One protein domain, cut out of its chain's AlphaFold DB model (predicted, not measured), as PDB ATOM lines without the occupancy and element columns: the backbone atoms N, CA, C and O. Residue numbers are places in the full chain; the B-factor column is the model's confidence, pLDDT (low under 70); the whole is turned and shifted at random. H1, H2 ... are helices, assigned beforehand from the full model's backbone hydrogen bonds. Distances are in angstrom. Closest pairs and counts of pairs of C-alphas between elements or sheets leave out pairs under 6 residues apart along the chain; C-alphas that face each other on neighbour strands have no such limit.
ATOM      1  N   THR A   8     167.568 197.604 239.514       93.88
ATOM      2  CA  THR A   8     166.553 198.471 240.137       93.88
ATOM      3  C   THR A   8     167.152 199.703 240.828       93.88
ATOM      4  O   THR A   8     166.727 200.810 240.495       93.88
ATOM      5  N   PRO A   9     168.182 199.579 241.694       93.69
ATOM      6  CA  PRO A   9     168.792 200.755 242.321       93.69
ATOM      7  C   PRO A   9     169.421 201.715 241.301       93.69
ATOM      8  O   PRO A   9     169.446 202.922 241.517       93.69
ATOM      9  N   TYR A  10     169.907 201.196 240.170       97.00
ATOM     10  CA  TYR A  10     170.528 202.008 239.122       97.00
ATOM     11  C   TYR A  10     169.498 202.770 238.287       97.00
ATOM     12  O   TYR A  10     169.789 203.887 237.874       97.00
ATOM     13  N   VAL A  11     168.311 202.202 238.046       97.56
ATOM     14  CA  VAL A  11     167.214 202.928 237.381       97.56
ATOM     15  C   VAL A  11     166.756 204.086 238.261       97.56
ATOM     16  O   VAL A  11     166.654 205.207 237.774       97.56
ATOM     17  N   GLN A  12     166.559 203.827 239.555       93.94
ATOM     18  CA  GLN A  12     166.156 204.846 240.520       93.94
ATOM     19  C   GLN A  12     167.210 205.960 240.631       93.94
ATOM     20  O   GLN A  12     166.888 207.131 240.456       93.94
ATOM     21  N   SER A  13     168.493 205.615 240.815       95.00
ATOM     22  CA  SER A  13     169.575 206.615 240.814       95.00
ATOM     23  C   SER A  13     169.659 207.398 239.503       95.00
ATOM     24  O   SER A  13     169.866 208.607 239.539       95.00
ATOM     25  N   PHE A  14     169.476 206.743 238.350       97.56
ATOM     26  CA  PHE A  14     169.457 207.429 237.057       97.56
ATOM     27  C   PHE A  14     168.314 208.449 236.978       97.56
ATOM     28  O   PHE A  14     168.531 209.571 236.518       97.56
ATOM     29  N   ALA A  15     167.114 208.070 237.428       97.38
ATOM     30  CA  ALA A  15     165.958 208.955 237.437       97.38
ATOM     31  C   ALA A  15     166.194 210.162 238.357       97.38
ATOM     32  O   ALA A  15     166.091 211.289 237.883       97.38
ATOM     33  N   ILE A  16     166.616 209.941 239.607       94.38
ATOM     34  CA  ILE A  16     166.915 211.007 240.583       94.38
ATOM     35  C   ILE A  16     167.961 211.992 240.040       94.38
ATOM     36  O   ILE A  16     167.813 213.214 240.122       94.38
ATOM     37  N   GLU A  17     169.045 211.472 239.462       95.69
ATOM     38  CA  GLU A  17     170.154 212.306 239.007       95.69
ATOM     39  C   GLU A  17     169.774 213.150 237.780       95.69
ATOM     40  O   GLU A  17     170.101 214.341 237.700       95.69
ATOM     41  N   HIS A  18     169.056 212.553 236.825       96.81
ATOM     42  CA  HIS A  18     168.879 213.135 235.497       96.81
ATOM     43  C   HIS A  18     167.470 213.638 235.185       96.81
ATOM     44  O   HIS A  18     167.325 214.346 234.189       96.81
ATOM     45  N   ALA A  19     166.447 213.338 235.988       96.88
ATOM     46  CA  ALA A  19     165.119 213.924 235.813       96.88
ATOM     47  C   ALA A  19     165.131 215.416 236.141       96.88
ATOM     48  O   ALA A  19     165.834 215.861 237.051       96.88
ATOM     49  N   LYS A  20     164.331 216.193 235.415       95.50
ATOM     50  CA  LYS A  20     163.978 217.567 235.782       95.50
ATOM     51  C   LYS A  20     163.331 217.573 237.166       95.50
ATOM     52  O   LYS A  20     162.476 216.739 237.447       95.50
ATOM     53  N   SER A  21     163.777 218.482 238.025       86.62
ATOM     54  CA  SER A  21     163.470 218.459 239.461       86.62
ATOM     55  C   SER A  21     162.824 219.745 239.969       86.62
ATOM     56  O   SER A  21     162.424 219.790 241.126       86.62
ATOM     57  N   ASN A  22     162.731 220.797 239.147       85.19
ATOM     58  CA  ASN A  22     162.046 222.014 239.563       85.19
ATOM     59  C   ASN A  22     160.547 221.857 239.276       85.19
ATOM     60  O   ASN A  22     160.196 221.467 238.164       85.19
ATOM     61  N   PRO A  23     159.645 222.216 240.204       78.44
ATOM     62  CA  PRO A  23     158.204 222.169 239.943       78.44
ATOM     63  C   PRO A  23     157.793 222.942 238.678       78.44
ATOM     64  O   PRO A  23     156.925 222.496 237.932       78.44
ATOM     65  N   GLU A  24     158.483 224.048 238.378       85.56
ATOM     66  CA  GLU A  24     158.274 224.862 237.173       85.56
ATOM     67  C   GLU A  24     158.553 224.097 235.864       85.56
ATOM     68  O   GLU A  24     157.958 224.402 234.829       85.56
ATOM     69  N   ASP A  25     159.394 223.057 235.890       89.38
ATOM     70  CA  ASP A  25     159.677 222.225 234.714       89.38
ATOM     71  C   ASP A  25     158.415 221.506 234.209       89.38
ATOM     72  O   ASP A  25     158.270 221.251 233.009       89.38
ATOM     73  N   VAL A  26     157.469 221.214 235.111       87.81
ATOM     74  CA  VAL A  26     156.157 220.651 234.765       87.81
ATOM     75  C   VAL A  26     155.325 221.655 233.968       87.81
ATOM     76  O   VAL A  26     154.573 221.266 233.065       87.81
ATOM     77  N   ASP A  27     155.440 222.943 234.275       88.88
ATOM     78  CA  ASP A  27     154.688 224.007 233.608       88.88
ATOM     79  C   ASP A  27     155.244 224.324 232.217       88.88
ATOM     80  O   ASP A  27     154.485 224.704 231.323       88.88
ATOM     81  N   LEU A  28     156.535 224.057 231.994       92.69
ATOM     82  CA  LEU A  28     157.173 224.154 230.678       92.69
ATOM     83  C   LEU A  28     156.702 223.068 229.695       92.69
ATOM     84  O   LEU A  28     156.834 223.238 228.480       92.69
ATOM     85  N   LEU A  29     156.135 221.958 230.181       95.38
ATOM     86  CA  LEU A  29     155.576 220.923 229.313       95.38
ATOM     87  C   LEU A  29     154.269 221.400 228.669       95.38
ATOM     88  O   LEU A  29     153.262 221.667 229.334       95.38
ATOM     89  N   SER A  30     154.239 221.404 227.340       97.00
ATOM     90  CA  SER A  30     153.020 221.674 226.580       97.00
ATOM     91  C   SER A  30     151.932 220.625 226.851       97.00
ATOM     92  O   SER A  30     152.193 219.476 227.219       97.00
ATOM     93  N   LYS A  31     150.668 220.987 226.592       97.06
ATOM     94  CA  LYS A  31     149.524 220.066 226.739       97.06
ATOM     95  C   LYS A  31     149.684 218.783 225.914       97.06
ATOM     96  O   LYS A  31     149.259 217.717 226.359       97.06
ATOM     97  N   SER A  32     150.278 218.872 224.721       97.69
ATOM     98  CA  SER A  32     150.543 217.701 223.881       97.69
ATOM     99  C   SER A  32     151.623 216.809 224.487       97.69
ATOM    100  O   SER A  32     151.416 215.600 224.523       97.69
ATOM    101  N   GLN A  33     152.707 217.378 225.024       98.19
ATOM    102  CA  GLN A  33     153.763 216.618 225.704       98.19
ATOM    103  C   GLN A  33     153.225 215.886 226.934       98.19
ATOM    104  O   GLN A  33     153.414 214.678 227.047       98.19
ATOM    105  N   LYS A  34     152.467 216.583 227.795       98.06
ATOM    106  CA  LYS A  34     151.794 215.989 228.963       98.06
ATOM    107  C   LYS A  34     150.925 214.794 228.564       98.06
ATOM    108  O   LYS A  34     151.038 213.720 229.147       98.06
ATOM    109  N   ARG A  35     150.100 214.944 227.520       97.81
ATOM    110  CA  ARG A  35     149.268 213.850 226.989       97.81
ATOM    111  C   ARG A  35     150.111 212.687 226.466       97.81
ATOM    112  O   ARG A  35     149.782 211.537 226.741       97.81
ATOM    113  N   THR A  36     151.168 212.981 225.713       98.31
ATOM    114  CA  THR A  36     152.041 211.952 225.145       98.31
ATOM    115  C   THR A  36     152.741 211.157 226.246       98.31
ATOM    116  O   THR A  36     152.690 209.934 226.185       98.31
ATOM    117  N   ILE A  37     153.276 211.804 227.289       98.38
ATOM    118  CA  ILE A  37     153.902 211.126 228.441       98.38
ATOM    119  C   ILE A  37     152.933 210.122 229.082       98.38
ATOM    120  O   ILE A  37     153.267 208.944 229.198       98.38
ATOM    121  N   ILE A  38     151.706 210.549 229.410       98.00
ATOM    122  CA  ILE A  38     150.694 209.654 230.002       98.00
ATOM    123  C   ILE A  38     150.342 208.500 229.054       98.00
ATOM    124  O   ILE A  38     150.272 207.349 229.486       98.00
ATOM    125  N   SER A  39     150.186 208.778 227.755       98.00
ATOM    126  CA  SER A  39     149.882 207.734 226.768       98.00
ATOM    127  C   SER A  39     151.027 206.735 226.570       98.00
ATOM    128  O   SER A  39     150.783 205.548 226.373       98.00
ATOM    129  N   SER A  40     152.284 207.180 226.677       98.19
ATOM    130  CA  SER A  40     153.461 206.306 226.620       98.19
ATOM    131  C   SER A  40     153.556 205.377 227.833       98.19
ATOM    132  O   SER A  40     154.181 204.322 227.750       98.19
ATOM    133  N   LEU A  41     152.882 205.730 228.929       98.06
ATOM    134  CA  LEU A  41     152.729 204.920 230.133       98.06
ATOM    135  C   LEU A  41     151.483 204.015 230.099       98.06
ATOM    136  O   LEU A  41     151.082 203.486 231.133       98.06
ATOM    137  N   ALA A  42     150.849 203.796 228.942       97.19
ATOM    138  CA  ALA A  42     149.725 202.865 228.839       97.19
ATOM    139  C   ALA A  42     150.090 201.459 229.365       97.19
ATOM    140  O   ALA A  42     151.155 200.909 229.070       97.19
ATOM    141  N   GLY A  43     149.197 200.893 230.185       95.94
ATOM    142  CA  GLY A  43     149.417 199.635 230.915       95.94
ATOM    143  C   GLY A  43     150.242 199.771 232.204       95.94
ATOM    144  O   GLY A  43     150.322 198.810 232.966       95.94
ATOM    145  N   TYR A  44     150.817 200.951 232.455       97.94
ATOM    146  CA  TYR A  44     151.610 201.280 233.643       97.94
ATOM    147  C   TYR A  44     150.992 202.432 234.443       97.94
ATOM    148  O   TYR A  44     151.093 202.437 235.654       97.94
ATOM    149  N   CYS A  45     150.296 203.379 233.819       97.56
ATOM    150  CA  CYS A  45     149.612 204.484 234.490       97.56
ATOM    151  C   CYS A  45     148.145 204.550 234.052       97.56
ATOM    152  O   CYS A  45     147.822 204.263 232.891       97.56
ATOM    153  N   VAL A  46     147.251 204.943 234.963       96.31
ATOM    154  CA  VAL A  46     145.855 205.235 234.614       96.31
ATOM    155  C   VAL A  46     145.798 206.343 233.560       96.31
ATOM    156  O   VAL A  46     146.499 207.351 233.631       96.31
ATOM    157  N   GLN A  47     144.971 206.149 232.535       96.69
ATOM    158  CA  GLN A  47     144.941 207.011 231.350       96.69
ATOM    159  C   GLN A  47     144.012 208.214 231.552       96.69
ATOM    160  O   GLN A  47     143.037 208.413 230.828       96.69
ATOM    161  N   GLU A  48     144.307 209.004 232.579       96.00
ATOM    162  CA  GLU A  48     143.544 210.191 232.949       96.00
ATOM    163  C   GLU A  48     144.188 211.475 232.408       96.00
ATOM    164  O   GLU A  48     145.349 211.511 231.997       96.00
ATOM    165  N   LYS A  49     143.419 212.569 232.381       96.25
ATOM    166  CA  LYS A  49     143.974 213.881 232.019       96.25
ATOM    167  C   LYS A  49     144.999 214.297 233.072       96.25
ATOM    168  O   LYS A  49     144.745 214.116 234.258       96.25
ATOM    169  N   TRP A  50     146.080 214.947 232.634       95.56
ATOM    170  CA  TRP A  50     147.173 215.406 233.499       95.56
ATOM    171  C   TRP A  50     146.682 216.072 234.794       95.56
ATOM    172  O   TRP A  50     147.013 215.608 235.876       95.56
ATOM    173  N   ASP A  51     145.825 217.093 234.694       95.19
ATOM    174  CA  ASP A  51     145.358 217.854 235.866       95.19
ATOM    175  C   ASP A  51     144.497 217.030 236.831       95.19
ATOM    176  O   ASP A  51     144.436 217.340 238.018       95.19
ATOM    177  N   VAL A  52     143.810 215.996 236.334       96.50
ATOM    178  CA  VAL A  52     143.050 215.068 237.183       96.50
ATOM    179  C   VAL A  52     144.028 214.158 237.907       96.50
ATOM    180  O   VAL A  52     143.993 214.080 239.128       96.50
ATOM    181  N   LEU A  53     144.958 213.561 237.163       95.25
ATOM    182  CA  LEU A  53     145.957 212.655 237.706       95.25
ATOM    183  C   LEU A  53     146.825 213.331 238.781       95.25
ATOM    184  O   LEU A  53     147.033 212.758 239.844       95.25
ATOM    185  N   MET A  54     147.264 214.576 238.554       94.81
ATOM    186  CA  MET A  54     148.059 215.319 239.541       94.81
ATOM    187  C   MET A  54     147.308 215.525 240.860       94.81
ATOM    188  O   MET A  54     147.937 215.503 241.909       94.81
ATOM    189  N   ARG A  55     145.978 215.696 240.830       94.62
ATOM    190  CA  ARG A  55     145.151 215.842 242.043       94.62
ATOM    191  C   ARG A  55     144.952 214.533 242.803       94.62
ATOM    192  O   ARG A  55     144.566 214.587 243.961       94.62
ATOM    193  N   LEU A  56     145.147 213.393 242.144       94.50
ATOM    194  CA  LEU A  56     145.039 212.073 242.766       94.50
ATOM    195  C   LEU A  56     146.363 211.625 243.388       94.50
ATOM    196  O   LEU A  56     146.360 210.824 244.320       94.50
ATOM    197  N   PHE A  57     147.492 212.101 242.858       93.06
ATOM    198  CA  PHE A  57     148.794 211.776 243.421       93.06
ATOM    199  C   PHE A  57     149.013 212.460 244.775       93.06
ATOM    200  O   PHE A  57     148.693 213.651 244.891       93.06
ATOM    201  N   LEU A  66     158.045 214.092 237.562       96.69
ATOM    202  CA  LEU A  66     158.877 213.930 236.367       96.69
ATOM    203  C   LEU A  66     159.911 212.814 236.550       96.69
ATOM    204  O   LEU A  66     160.183 212.074 235.604       96.69
ATOM    205  N   GLU A  67     160.429 212.659 237.769       96.75
ATOM    206  CA  GLU A  67     161.315 211.566 238.153       96.75
ATOM    207  C   GLU A  67     160.583 210.227 238.106       96.75
ATOM    208  O   GLU A  67     161.037 209.309 237.424       96.75
ATOM    209  N   VAL A  68     159.408 210.140 238.735       96.88
ATOM    210  CA  VAL A  68     158.633 208.893 238.786       96.88
ATOM    211  C   VAL A  68     158.185 208.458 237.384       96.88
ATOM    212  O   VAL A  68     158.221 207.272 237.048       96.88
ATOM    213  N   PHE A  69     157.804 209.399 236.512       98.12
ATOM    214  CA  PHE A  69     157.500 209.089 235.112       98.12
ATOM    215  C   PHE A  69     158.728 208.634 234.325       98.12
ATOM    216  O   PHE A  69     158.612 207.698 233.531       98.12
ATOM    217  N   LEU A  70     159.893 209.250 234.542       98.50
ATOM    218  CA  LEU A  70     161.134 208.839 233.887       98.50
ATOM    219  C   LEU A  70     161.522 207.420 234.312       98.50
ATOM    220  O   LEU A  70     161.774 206.570 233.456       98.50
ATOM    221  N   GLU A  71     161.507 207.157 235.618       98.19
ATOM    222  CA  GLU A  71     161.754 205.842 236.201       98.19
ATOM    223  C   GLU A  71     160.819 204.789 235.586       98.19
ATOM    224  O   GLU A  71     161.271 203.768 235.057       98.19
ATOM    225  N   THR A  72     159.514 205.073 235.571       98.50
ATOM    226  CA  THR A  72     158.495 204.151 235.052       98.50
ATOM    227  C   THR A  72     158.670 203.875 233.557       98.50
ATOM    228  O   THR A  72     158.541 202.731 233.123       98.50
ATOM    229  N   LEU A  73     158.994 204.888 232.744       98.62
ATOM    230  CA  LEU A  73     159.236 204.705 231.306       98.62
ATOM    231  C   LEU A  73     160.454 203.811 231.038       98.62
ATOM    232  O   LEU A  73     160.399 202.968 230.139       98.62
ATOM    233  N   ILE A  74     161.528 203.959 231.819       98.56
ATOM    234  CA  ILE A  74     162.724 203.113 231.698       98.56
ATOM    235  C   ILE A  74     162.389 201.670 232.087       98.56
ATOM    236  O   ILE A  74     162.695 200.744 231.330       98.56
ATOM    237  N   TYR A  75     161.699 201.455 233.213       98.31
ATOM    238  CA  TYR A  75     161.244 200.115 233.590       98.31
ATOM    239  C   TYR A  75     160.323 199.500 232.549       98.31
ATOM    240  O   TYR A  75     160.488 198.325 232.226       98.31
ATOM    241  N   LYS A  76     159.378 200.268 232.005       98.06
ATOM    242  CA  LYS A  76     158.485 199.798 230.948       98.06
ATOM    243  C   LYS A  76     159.275 199.266 229.755       98.06
ATOM    244  O   LYS A  76     159.045 198.133 229.346       98.06
ATOM    245  N   GLN A  77     160.251 200.024 229.249       97.38
ATOM    246  CA  GLN A  77     161.094 199.563 228.139       97.38
ATOM    247  C   GLN A  77     161.871 198.289 228.489       97.38
ATOM    248  O   GLN A  77     161.911 197.360 227.684       97.38
ATOM    249  N   ILE A  78     162.455 198.218 229.687       98.00
ATOM    250  CA  ILE A  78     163.210 197.047 230.151       98.00
ATOM    251  C   ILE A  78     162.314 195.807 230.257       98.00
ATOM    252  O   ILE A  78     162.661 194.748 229.736       98.00
ATOM    253  N   PHE A  79     161.166 195.916 230.925       97.12
ATOM    254  CA  PHE A  79     160.281 194.779 231.155       97.12
ATOM    255  C   PHE A  79     159.634 194.290 229.861       97.12
ATOM    256  O   PHE A  79     159.696 193.089 229.589       97.12
ATOM    257  N   ASP A  80     159.091 195.201 229.049       95.44
ATOM    258  CA  ASP A  80     158.425 194.855 227.791       95.44
ATOM    259  C   ASP A  80     159.392 194.148 226.827       95.44
ATOM    260  O   ASP A  80     159.020 193.176 226.172       95.44
ATOM    261  N   ARG A  81     160.649 194.608 226.756       94.81
ATOM    262  CA  ARG A  81     161.641 194.070 225.812       94.81
ATOM    263  C   ARG A  81     162.353 192.821 226.310       94.81
ATOM    264  O   ARG A  81     162.627 191.935 225.510       94.81
ATOM    265  N   LEU A  82     162.717 192.776 227.593       96.00
ATOM    266  CA  LEU A  82     163.670 191.779 228.097       96.00
ATOM    267  C   LEU A  82     163.000 190.689 228.932       96.00
ATOM    268  O   LEU A  82     163.385 189.526 228.844       96.00
ATOM    269  N   PHE A  83     162.014 191.057 229.753       94.88
ATOM    270  CA  PHE A  83     161.416 190.148 230.734       94.88
ATOM    271  C   PHE A  83     160.164 189.459 230.195       94.88
ATOM    272  O   PHE A  83     160.009 188.250 230.367       94.88
ATOM    273  N   MET A  84     159.293 190.203 229.512       93.06
ATOM    274  CA  MET A  84     158.052 189.664 228.944       93.06
ATOM    275  C   MET A  84     158.266 188.919 227.617       93.06
ATOM    276  O   MET A  84     157.357 188.241 227.147       93.06
ATOM    277  N   ALA A  85     159.469 188.991 227.042       93.00
ATOM    278  CA  ALA A  85     159.847 188.315 225.805       93.00
ATOM    279  C   ALA A  85     161.052 187.376 226.034       93.00
ATOM    280  O   ALA A  85     162.154 187.685 225.598       93.00
ATOM    281  N   PRO A  86     160.899 186.214 226.697       93.00
ATOM    282  CA  PRO A  86     162.012 185.350 227.126       93.00
ATOM    283  C   PRO A  86     162.964 184.875 226.013       93.00
ATOM    284  O   PRO A  86     164.060 184.411 226.315       93.00
ATOM    285  N   PHE A  87     162.566 184.971 224.743       95.88
ATOM    286  CA  PHE A  87     163.365 184.544 223.589       95.88
ATOM    287  C   PHE A  87     163.950 185.707 222.774       95.88
ATOM    288  O   PHE A  87     164.444 185.477 221.673       95.88
ATOM    289  N   TRP A  88     163.914 186.944 223.285       95.31
ATOM    290  CA  TRP A  88     164.255 188.170 222.543       95.31
ATOM    291  C   TRP A  88     165.633 188.160 221.855       95.31
ATOM    292  O   TRP A  88     165.815 188.815 220.834       95.31
ATOM    293  N   HIS A 150     177.851 182.635 222.619       94.94
ATOM    294  CA  HIS A 150     177.145 183.278 221.502       94.94
ATOM    295  C   HIS A 150     175.963 184.125 221.980       94.94
ATOM    296  O   HIS A 150     175.862 185.307 221.655       94.94
ATOM    297  N   HIS A 151     175.078 183.550 222.798       95.50
ATOM    298  CA  HIS A 151     173.902 184.275 223.265       95.50
ATOM    299  C   HIS A 151     174.235 185.388 224.261       95.50
ATOM    300  O   HIS A 151     173.578 186.427 224.222       95.50
ATOM    301  N   ARG A 152     175.259 185.229 225.109       96.31
ATOM    302  CA  ARG A 152     175.743 186.319 225.970       96.31
ATOM    303  C   ARG A 152     176.278 187.484 225.143       96.31
ATOM    304  O   ARG A 152     175.873 188.622 225.369       96.31
ATOM    305  N   ASP A 153     177.137 187.204 224.171       95.88
ATOM    306  CA  ASP A 153     177.735 188.236 223.324       95.88
ATOM    307  C   ASP A 153     176.649 188.946 222.501       95.88
ATOM    308  O   ASP A 153     176.636 190.175 222.392       95.88
ATOM    309  N   ARG A 154     175.647 188.193 222.031       95.00
ATOM    310  CA  ARG A 154     174.469 188.749 221.368       95.00
ATOM    311  C   ARG A 154     173.651 189.658 222.284       95.00
ATOM    312  O   ARG A 154     173.345 190.776 221.881       95.00
ATOM    313  N   ARG A 155     173.333 189.248 223.518       96.69
ATOM    314  CA  ARG A 155     172.649 190.132 224.485       96.69
ATOM    315  C   ARG A 155     173.433 191.419 224.724       96.69
ATOM    316  O   ARG A 155     172.845 192.497 224.709       96.69
ATOM    317  N   GLN A 156     174.751 191.309 224.893       97.69
ATOM    318  CA  GLN A 156     175.625 192.460 225.108       97.69
ATOM    319  C   GLN A 156     175.633 193.410 223.899       97.69
ATOM    320  O   GLN A 156     175.676 194.628 224.079       97.69
ATOM    321  N   SER A 157     175.541 192.875 222.677       96.81
ATOM    322  CA  SER A 157     175.544 193.671 221.442       96.81
ATOM    323  C   SER A 157     174.350 194.628 221.315       96.81
ATOM    324  O   SER A 157     174.487 195.694 220.718       96.81
ATOM    325  N   PHE A 158     173.208 194.311 221.937       97.38
ATOM    326  CA  PHE A 158     172.005 195.147 221.872       97.38
ATOM    327  C   PHE A 158     172.006 196.337 222.843       97.38
ATOM    328  O   PHE A 158     171.213 197.262 222.678       97.38
ATOM    329  N   ILE A 159     172.880 196.350 223.855       98.56
ATOM    330  CA  ILE A 159     172.828 197.359 224.928       98.56
ATOM    331  C   ILE A 159     173.019 198.775 224.381       98.56
ATOM    332  O   ILE A 159     172.282 199.680 224.762       98.56
ATOM    333  N   ASP A 160     173.976 198.972 223.473       98.50
ATOM    334  CA  ASP A 160     174.250 200.281 222.870       98.50
ATOM    335  C   ASP A 160     173.014 200.835 222.140       98.50
ATOM    336  O   ASP A 160     172.616 201.983 222.349       98.50
ATOM    337  N   GLN A 161     172.341 199.978 221.367       98.31
ATOM    338  CA  GLN A 161     171.086 200.312 220.705       98.31
ATOM    339  C   GLN A 161     169.996 200.669 221.725       98.31
ATOM    340  O   GLN A 161     169.345 201.703 221.580       98.31
ATOM    341  N   PHE A 162     169.817 199.873 222.782       98.44
ATOM    342  CA  PHE A 162     168.798 200.138 223.803       98.44
ATOM    343  C   PHE A 162     169.015 201.472 224.519       98.44
ATOM    344  O   PHE A 162     168.061 202.230 224.701       98.44
ATOM    345  N   VAL A 163     170.259 201.805 224.869       98.62
ATOM    346  CA  VAL A 163     170.598 203.095 225.483       98.62
ATOM    347  C   VAL A 163     170.248 204.245 224.539       98.62
ATOM    348  O   VAL A 163     169.566 205.185 224.947       98.62
ATOM    349  N   LYS A 164     170.656 204.160 223.267       98.50
ATOM    350  CA  LYS A 164     170.380 205.195 222.257       98.50
ATOM    351  C   LYS A 164     168.886 205.381 222.010       98.50
ATOM    352  O   LYS A 164     168.411 206.513 221.966       98.50
ATOM    353  N   GLU A 165     168.129 204.297 221.888       98.31
ATOM    354  CA  GLU A 165     166.672 204.348 221.724       98.31
ATOM    355  C   GLU A 165     165.977 204.953 222.952       98.31
ATOM    356  O   GLU A 165     165.063 205.765 222.816       98.31
ATOM    357  N   THR A 166     166.450 204.628 224.156       98.31
ATOM    358  CA  THR A 166     165.910 205.198 225.397       98.31
ATOM    359  C   THR A 166     166.162 206.702 225.467       98.31
ATOM    360  O   THR A 166     165.234 207.469 225.707       98.31
ATOM    361  N   LEU A 167     167.399 207.146 225.210       97.88
ATOM    362  CA  LEU A 167     167.774 208.565 225.262       97.88
ATOM    363  C   LEU A 167     167.196 209.388 224.105       97.88
ATOM    364  O   LEU A 167     167.088 210.603 224.227       97.88
ATOM    365  N   SER A 168     166.831 208.752 222.988       97.19
ATOM    366  CA  SER A 168     166.177 209.417 221.853       97.19
ATOM    367  C   SER A 168     164.648 209.428 221.942       97.19
ATOM    368  O   SER A 168     164.008 210.177 221.205       97.19
ATOM    369  N   SER A 169     164.058 208.658 222.860       97.94
ATOM    370  CA  SER A 169     162.615 208.631 223.103       97.94
ATOM    371  C   SER A 169     162.109 210.005 223.543       97.94
ATOM    372  O   SER A 169     162.481 210.501 224.603       97.94
ATOM    373  N   GLU A 170     161.228 210.614 222.750       97.75
ATOM    374  CA  GLU A 170     160.656 211.938 223.028       97.75
ATOM    375  C   GLU A 170     160.063 212.099 224.444       97.75
ATOM    376  O   GLU A 170     160.475 213.034 225.133       97.75
ATOM    377  N   PRO A 171     159.179 211.211 224.954       97.88
ATOM    378  CA  PRO A 171     158.668 211.353 226.317       97.88
ATOM    379  C   PRO A 171     159.774 211.278 227.375       97.88
ATOM    380  O   PRO A 171     159.694 211.997 228.361       97.88
ATOM    381  N   ILE A 172     160.826 210.480 227.168       98.19
ATOM    382  CA  ILE A 172     161.969 210.412 228.092       98.19
ATOM    383  C   ILE A 172     162.803 211.694 228.006       98.19
ATOM    384  O   ILE A 172     163.120 212.291 229.031       98.19
ATOM    385  N   LYS A 173     163.104 212.173 226.794       97.38
ATOM    386  CA  LYS A 173     163.853 213.417 226.565       97.38
ATOM    387  C   LYS A 173     163.213 214.615 227.250       97.38
ATOM    388  O   LYS A 173     163.928 215.431 227.816       97.38
ATOM    389  N   TRP A 174     161.886 214.734 227.217       97.62
ATOM    390  CA  TRP A 174     161.207 215.872 227.845       97.62
ATOM    391  C   TRP A 174     161.312 215.873 229.375       97.62
ATOM    392  O   TRP A 174     161.243 216.951 229.970       97.62
ATOM    393  N   LEU A 175     161.498 214.697 229.984       97.88
ATOM    394  CA  LEU A 175     161.657 214.509 231.430       97.88
ATOM    395  C   LEU A 175     163.111 214.666 231.895       97.88
ATOM    396  O   LEU A 175     163.342 214.960 233.064       97.88
ATOM    397  N   LEU A 176     164.090 214.484 231.006       97.56
ATOM    398  CA  LEU A 176     165.512 214.616 231.323       97.56
ATOM    399  C   LEU A 176     165.940 216.087 231.420       97.56
ATOM    400  O   LEU A 176     165.542 216.919 230.606       97.56
ATOM    401  N   LYS A 177     166.820 216.395 232.374       96.06
ATOM    402  CA  LYS A 177     167.582 217.651 232.423       96.06
ATOM    403  C   LYS A 177     168.446 217.778 231.167       96.06
ATOM    404  O   LYS A 177     168.986 216.780 230.674       96.06
ATOM    405  N   ASP A 178     168.661 218.996 230.694       93.94
ATOM    406  CA  ASP A 178     169.674 219.238 229.669       93.94
ATOM    407  C   ASP A 178     171.073 219.033 230.279       93.94
ATOM    408  O   ASP A 178     171.338 219.524 231.381       93.94
ATOM    409  N   PRO A 179     171.966 218.256 229.639       93.75
ATOM    410  CA  PRO A 179     173.327 218.097 230.134       93.75
ATOM    411  C   PRO A 179     174.071 219.436 230.046       93.75
ATOM    412  O   PRO A 179     174.024 220.117 229.023       93.75
ATOM    413  N   SER A 180     174.778 219.815 231.113       93.56
ATOM    414  CA  SER A 180     175.540 221.071 231.173       93.56
ATOM    415  C   SER A 180     176.893 220.994 230.458       93.56
ATOM    416  O   SER A 180     177.487 222.028 230.151       93.56
ATOM    417  N   SER A 181     177.389 219.784 230.195       96.38
ATOM    418  CA  SER A 181     178.654 219.540 229.507       96.38
ATOM    419  C   SER A 181     178.652 218.191 228.786       96.38
ATOM    420  O   SER A 181     177.753 217.362 228.974       96.38
ATOM    421  N   LYS A 182     179.689 217.951 227.974       96.50
ATOM    422  CA  LYS A 182     179.872 216.663 227.299       96.50
ATOM    423  C   LYS A 182     180.138 215.536 228.298       96.50
ATOM    424  O   LYS A 182     179.650 214.427 228.123       96.50
ATOM    425  N   GLU A 183     180.854 215.834 229.377       96.81
ATOM    426  CA  GLU A 183     181.153 214.888 230.452       96.81
ATOM    427  C   GLU A 183     179.877 214.413 231.162       96.81
ATOM    428  O   GLU A 183     179.762 213.228 231.477       96.81
ATOM    429  N   GLU A 184     178.907 215.307 231.379       95.62
ATOM    430  CA  GLU A 184     177.593 214.957 231.938       95.62
ATOM    431  C   GLU A 184     176.753 214.116 230.964       95.62
ATOM    432  O   GLU A 184     176.098 213.153 231.372       95.62
ATOM    433  N   GLU A 185     176.810 214.416 229.665       96.75
ATOM    434  CA  GLU A 185     176.185 213.583 228.632       96.75
ATOM    435  C   GLU A 185     176.784 212.161 228.616       96.75
ATOM    436  O   GLU A 185     176.052 211.167 228.645       96.75
ATOM    437  N   ASP A 186     178.114 212.047 228.660       97.56
ATOM    438  CA  ASP A 186     178.826 210.767 228.679       97.56
ATOM    439  C   ASP A 186     178.601 210.000 229.995       97.56
ATOM    440  O   ASP A 186     178.553 208.764 230.018       97.56
ATOM    441  N   LYS A 187     178.447 210.705 231.123       96.44
ATOM    442  CA  LYS A 187     178.070 210.108 232.412       96.44
ATOM    443  C   LYS A 187     176.665 209.513 232.346       96.44
ATOM    444  O   LYS A 187     176.509 208.334 232.672       96.44
ATOM    445  N   ARG A 188     175.683 210.272 231.847       97.81
ATOM    446  CA  ARG A 188     174.307 209.800 231.629       97.81
ATOM    447  C   ARG A 188     174.287 208.550 230.756       97.81
ATOM    448  O   ARG A 188     173.653 207.558 231.114       97.81
ATOM    449  N   TYR A 189     175.028 208.569 229.648       98.44
ATOM    450  CA  TYR A 189     175.144 207.419 228.755       98.44
ATOM    451  C   TYR A 189     175.670 206.178 229.485       98.44
ATOM    452  O   TYR A 189     175.061 205.111 229.421       98.44
ATOM    453  N   ARG A 190     176.779 206.311 230.226       98.00
ATOM    454  CA  ARG A 190     177.396 205.194 230.962       98.00
ATOM    455  C   ARG A 190     176.499 204.632 232.061       98.00
ATOM    456  O   ARG A 190     176.474 203.416 232.248       98.00
ATOM    457  N   LEU A 191     175.766 205.484 232.778       97.81
ATOM    458  CA  LEU A 191     174.831 205.040 233.812       97.81
ATOM    459  C   LEU A 191     173.684 204.229 233.203       97.81
ATOM    460  O   LEU A 191     173.400 203.125 233.669       97.81
ATOM    461  N   LEU A 192     173.091 204.707 232.108       98.31
ATOM    462  CA  LEU A 192     172.028 203.971 231.427       98.31
ATOM    463  C   LEU A 192     172.543 202.691 230.747       98.31
ATOM    464  O   LEU A 192     171.866 201.664 230.763       98.31
ATOM    465  N   TYR A 193     173.769 202.705 230.219       98.62
ATOM    466  CA  TYR A 193     174.441 201.496 229.736       98.62
ATOM    467  C   TYR A 193     174.566 200.456 230.848       98.62
ATOM    468  O   TYR A 193     174.271 199.280 230.636       98.62
ATOM    469  N   ARG A 194     174.951 200.882 232.057       98.19
ATOM    470  CA  ARG A 194     175.046 199.990 233.215       98.19
ATOM    471  C   ARG A 194     173.687 199.417 233.616       98.19
ATOM    472  O   ARG A 194     173.621 198.227 233.925       98.19
ATOM    473  N   VAL A 195     172.624 200.223 233.574       98.62
ATOM    474  CA  VAL A 195     171.241 199.762 233.788       98.62
ATOM    475  C   VAL A 195     170.905 198.626 232.821       98.62
ATOM    476  O   VAL A 195     170.548 197.535 233.267       98.62
ATOM    477  N   TYR A 196     171.076 198.841 231.514       98.62
ATOM    478  CA  TYR A 196     170.744 197.830 230.509       98.62
ATOM    479  C   TYR A 196     171.639 196.596 230.591       98.62
ATOM    480  O   TYR A 196     171.134 195.484 230.466       98.62
ATOM    481  N   GLN A 197     172.931 196.760 230.879       98.25
ATOM    482  CA  GLN A 197     173.847 195.641 231.095       98.25
ATOM    483  C   GLN A 197     173.373 194.722 232.228       98.25
ATOM    484  O   GLN A 197     173.366 193.504 232.085       98.25
ATOM    485  N   LEU A 198     172.950 195.295 233.355       97.94
ATOM    486  CA  LEU A 198     172.423 194.515 234.474       97.94
ATOM    487  C   LEU A 198     171.042 193.925 234.166       97.94
ATOM    488  O   LEU A 198     170.739 192.814 234.606       97.94
ATOM    489  N   ALA A 199     170.210 194.644 233.410       97.94
ATOM    490  CA  ALA A 199     168.878 194.194 233.036       97.94
ATOM    491  C   ALA A 199     168.908 192.991 232.081       97.94
ATOM    492  O   ALA A 199     168.165 192.039 232.309       97.94
ATOM    493  N   VAL A 200     169.780 192.984 231.061       97.31
ATOM    494  CA  VAL A 200     169.873 191.855 230.111       97.31
ATOM    495  C   VAL A 200     170.352 190.570 230.785       97.31
ATOM    496  O   VAL A 200     169.816 189.501 230.495       97.31
ATOM    497  N   GLU A 201     171.299 190.667 231.722       95.38
ATOM    498  CA  GLU A 201     171.762 189.511 232.497       95.38
ATOM    499  C   GLU A 201     170.683 189.036 233.474       95.38
ATOM    500  O   GLU A 201     170.363 187.850 233.509       95.38
ATOM    501  N   SER A 202     170.025 189.962 234.183       95.06
ATOM    502  CA  SER A 202     168.921 189.618 235.093       95.06
ATOM    503  C   SER A 202     167.760 188.936 234.358       95.06
ATOM    504  O   SER A 202     167.166 187.994 234.882       95.06
ATOM    505  N   ALA A 203     167.435 189.386 233.144       95.19
ATOM    506  CA  ALA A 203     166.395 188.785 232.317       95.19
ATOM    507  C   ALA A 203     166.774 187.368 231.853       95.19
ATOM    508  O   ALA A 203     165.941 186.464 231.917       95.19
ATOM    509  N   ALA A 204     168.026 187.151 231.435       94.31
ATOM    510  CA  ALA A 204     168.520 185.825 231.062       94.31
ATOM    511  C   ALA A 204     168.516 184.861 232.260       94.31
ATOM    512  O   ALA A 204     168.035 183.731 232.146       94.31
ATOM    513  N   ASP A 205     168.975 185.323 233.425       91.81
ATOM    514  CA  ASP A 205     168.967 184.545 234.662       91.81
ATOM    515  C   ASP A 205     167.552 184.156 235.080       91.81
ATOM    516  O   ASP A 205     167.301 182.982 235.359       91.81
ATOM    517  N   LEU A 206     166.610 185.104 235.056       91.12
ATOM    518  CA  LEU A 206     165.199 184.833 235.332       91.12
ATOM    519  C   LEU A 206     164.604 183.865 234.293       91.12
ATOM    520  O   LEU A 206     163.845 182.954 234.634       91.12
ATOM    521  N   GLY A 207     165.022 183.998 233.032       91.44
ATOM    522  CA  GLY A 207     164.710 183.084 231.939       91.44
ATOM    523  C   GLY A 207     165.067 181.624 232.249       91.44
ATOM    524  O   GLY A 207     164.300 180.720 231.916       91.44
ATOM    525  N   ASN A 208     166.165 181.379 232.962       90.56
ATOM    526  CA  ASN A 208     166.648 180.033 233.294       90.56
ATOM    527  C   ASN A 208     165.845 179.346 234.414       90.56
ATOM    528  O   ASN A 208     166.009 178.149 234.668       90.56
ATOM    529  N   ILE A 209     165.002 180.091 235.128       88.12
ATOM    530  CA  ILE A 209     164.311 179.600 236.321       88.12
ATOM    531  C   ILE A 209     163.103 178.770 235.909       88.12
ATOM    532  O   ILE A 209     162.337 179.164 235.035       88.12
ATOM    533  N   ARG A 210     162.914 177.614 236.557       88.19
ATOM    534  CA  ARG A 210     161.744 176.743 236.335       88.19
ATOM    535  C   ARG A 210     160.437 177.462 236.628       88.19
ATOM    536  O   ARG A 210     160.432 178.374 237.438       88.19
TER     537      ARG A 210
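AT A GLANCE: This is residues 8 to 57, 66 to 88 and 150 to 210 of the 285 residues of an uncharacterized protein of Penicillium freii (UniProt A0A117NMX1). H5 and H9 make a V that meets near their last residues, with H1 over one side of it and H7 over the other. H1, H5 and H9 form a bundle, three helices packed together; H6 extends the H7 side, while H8, H3, H4 and H2 gather at the open end by the first residues of H5. The printed part has 134 residues with nine named helices, H1 to H9 in order, and no named strand: all helix. It is compact, with a radius of gyration of the C-alphas of 15.8 A and spans of 48 by 37 by 22 A.

IN THESE COORDINATES: H1, residues 8 to 18, begins at C-alpha 8 (166.553, 198.471, 240.137). H2 holds residues 23 to 28, H3 31 to 40, H4 50 to 56. H5, residues 66 to 83, is 24.6 A long. H6 holds residues 150 to 157, H7 159 to 168, H8 170 to 175. H9, residues 182 to 207, is 37.1 A long and ends at C-alpha 207 (164.710, 183.084, 231.939).

HOW THE PARTS SIT: H9 is the hub, touching four helices. It touches H1 at a shallow tilt of 19 degrees, opposite ways, the closest C-alphas being Tyr 10 and Val 195, 5.8 A. It touches H5 at a steep tilt of 42 degrees, Phe 83 to Ala 203, 5.4 A; H7, Val 163 to Tyr 193, 6.0 A; and only just H6, with 3 pairs of C-alphas within 8 A, Arg 155 to Val 200 closest at 6.5 A. H1 touches H5, Ala 15 to Glu 67, 5.4 A. H8 touches H5, Leu 66 to Leu 175, 5.7 A, and H3, Ile 37 to Pro 171, 5.2 A. H3 and H4 only just touch, with 3 pairs within 8 A, Lys 34 to Trp 50 closest at 6.5 A. H2 and H8 are near each other. Every O i to N i+4 pair is within hydrogen-bond range in H1, H3, H5, H6 and H7; H2 has 1 of 2, H4 2 of 3, H8 1 of 2, H9 21 of 22.

THE WHOLE: The two C-alphas farthest apart, Arg 55 and His 150, are 50.1 A apart. Residues 58 to 65 and 89 to 149 are not printed; the C-alpha gaps are 12.5 A and 13.8 A. Of the links printed whole, none is long. No printed residue is under 70 in pLDDT.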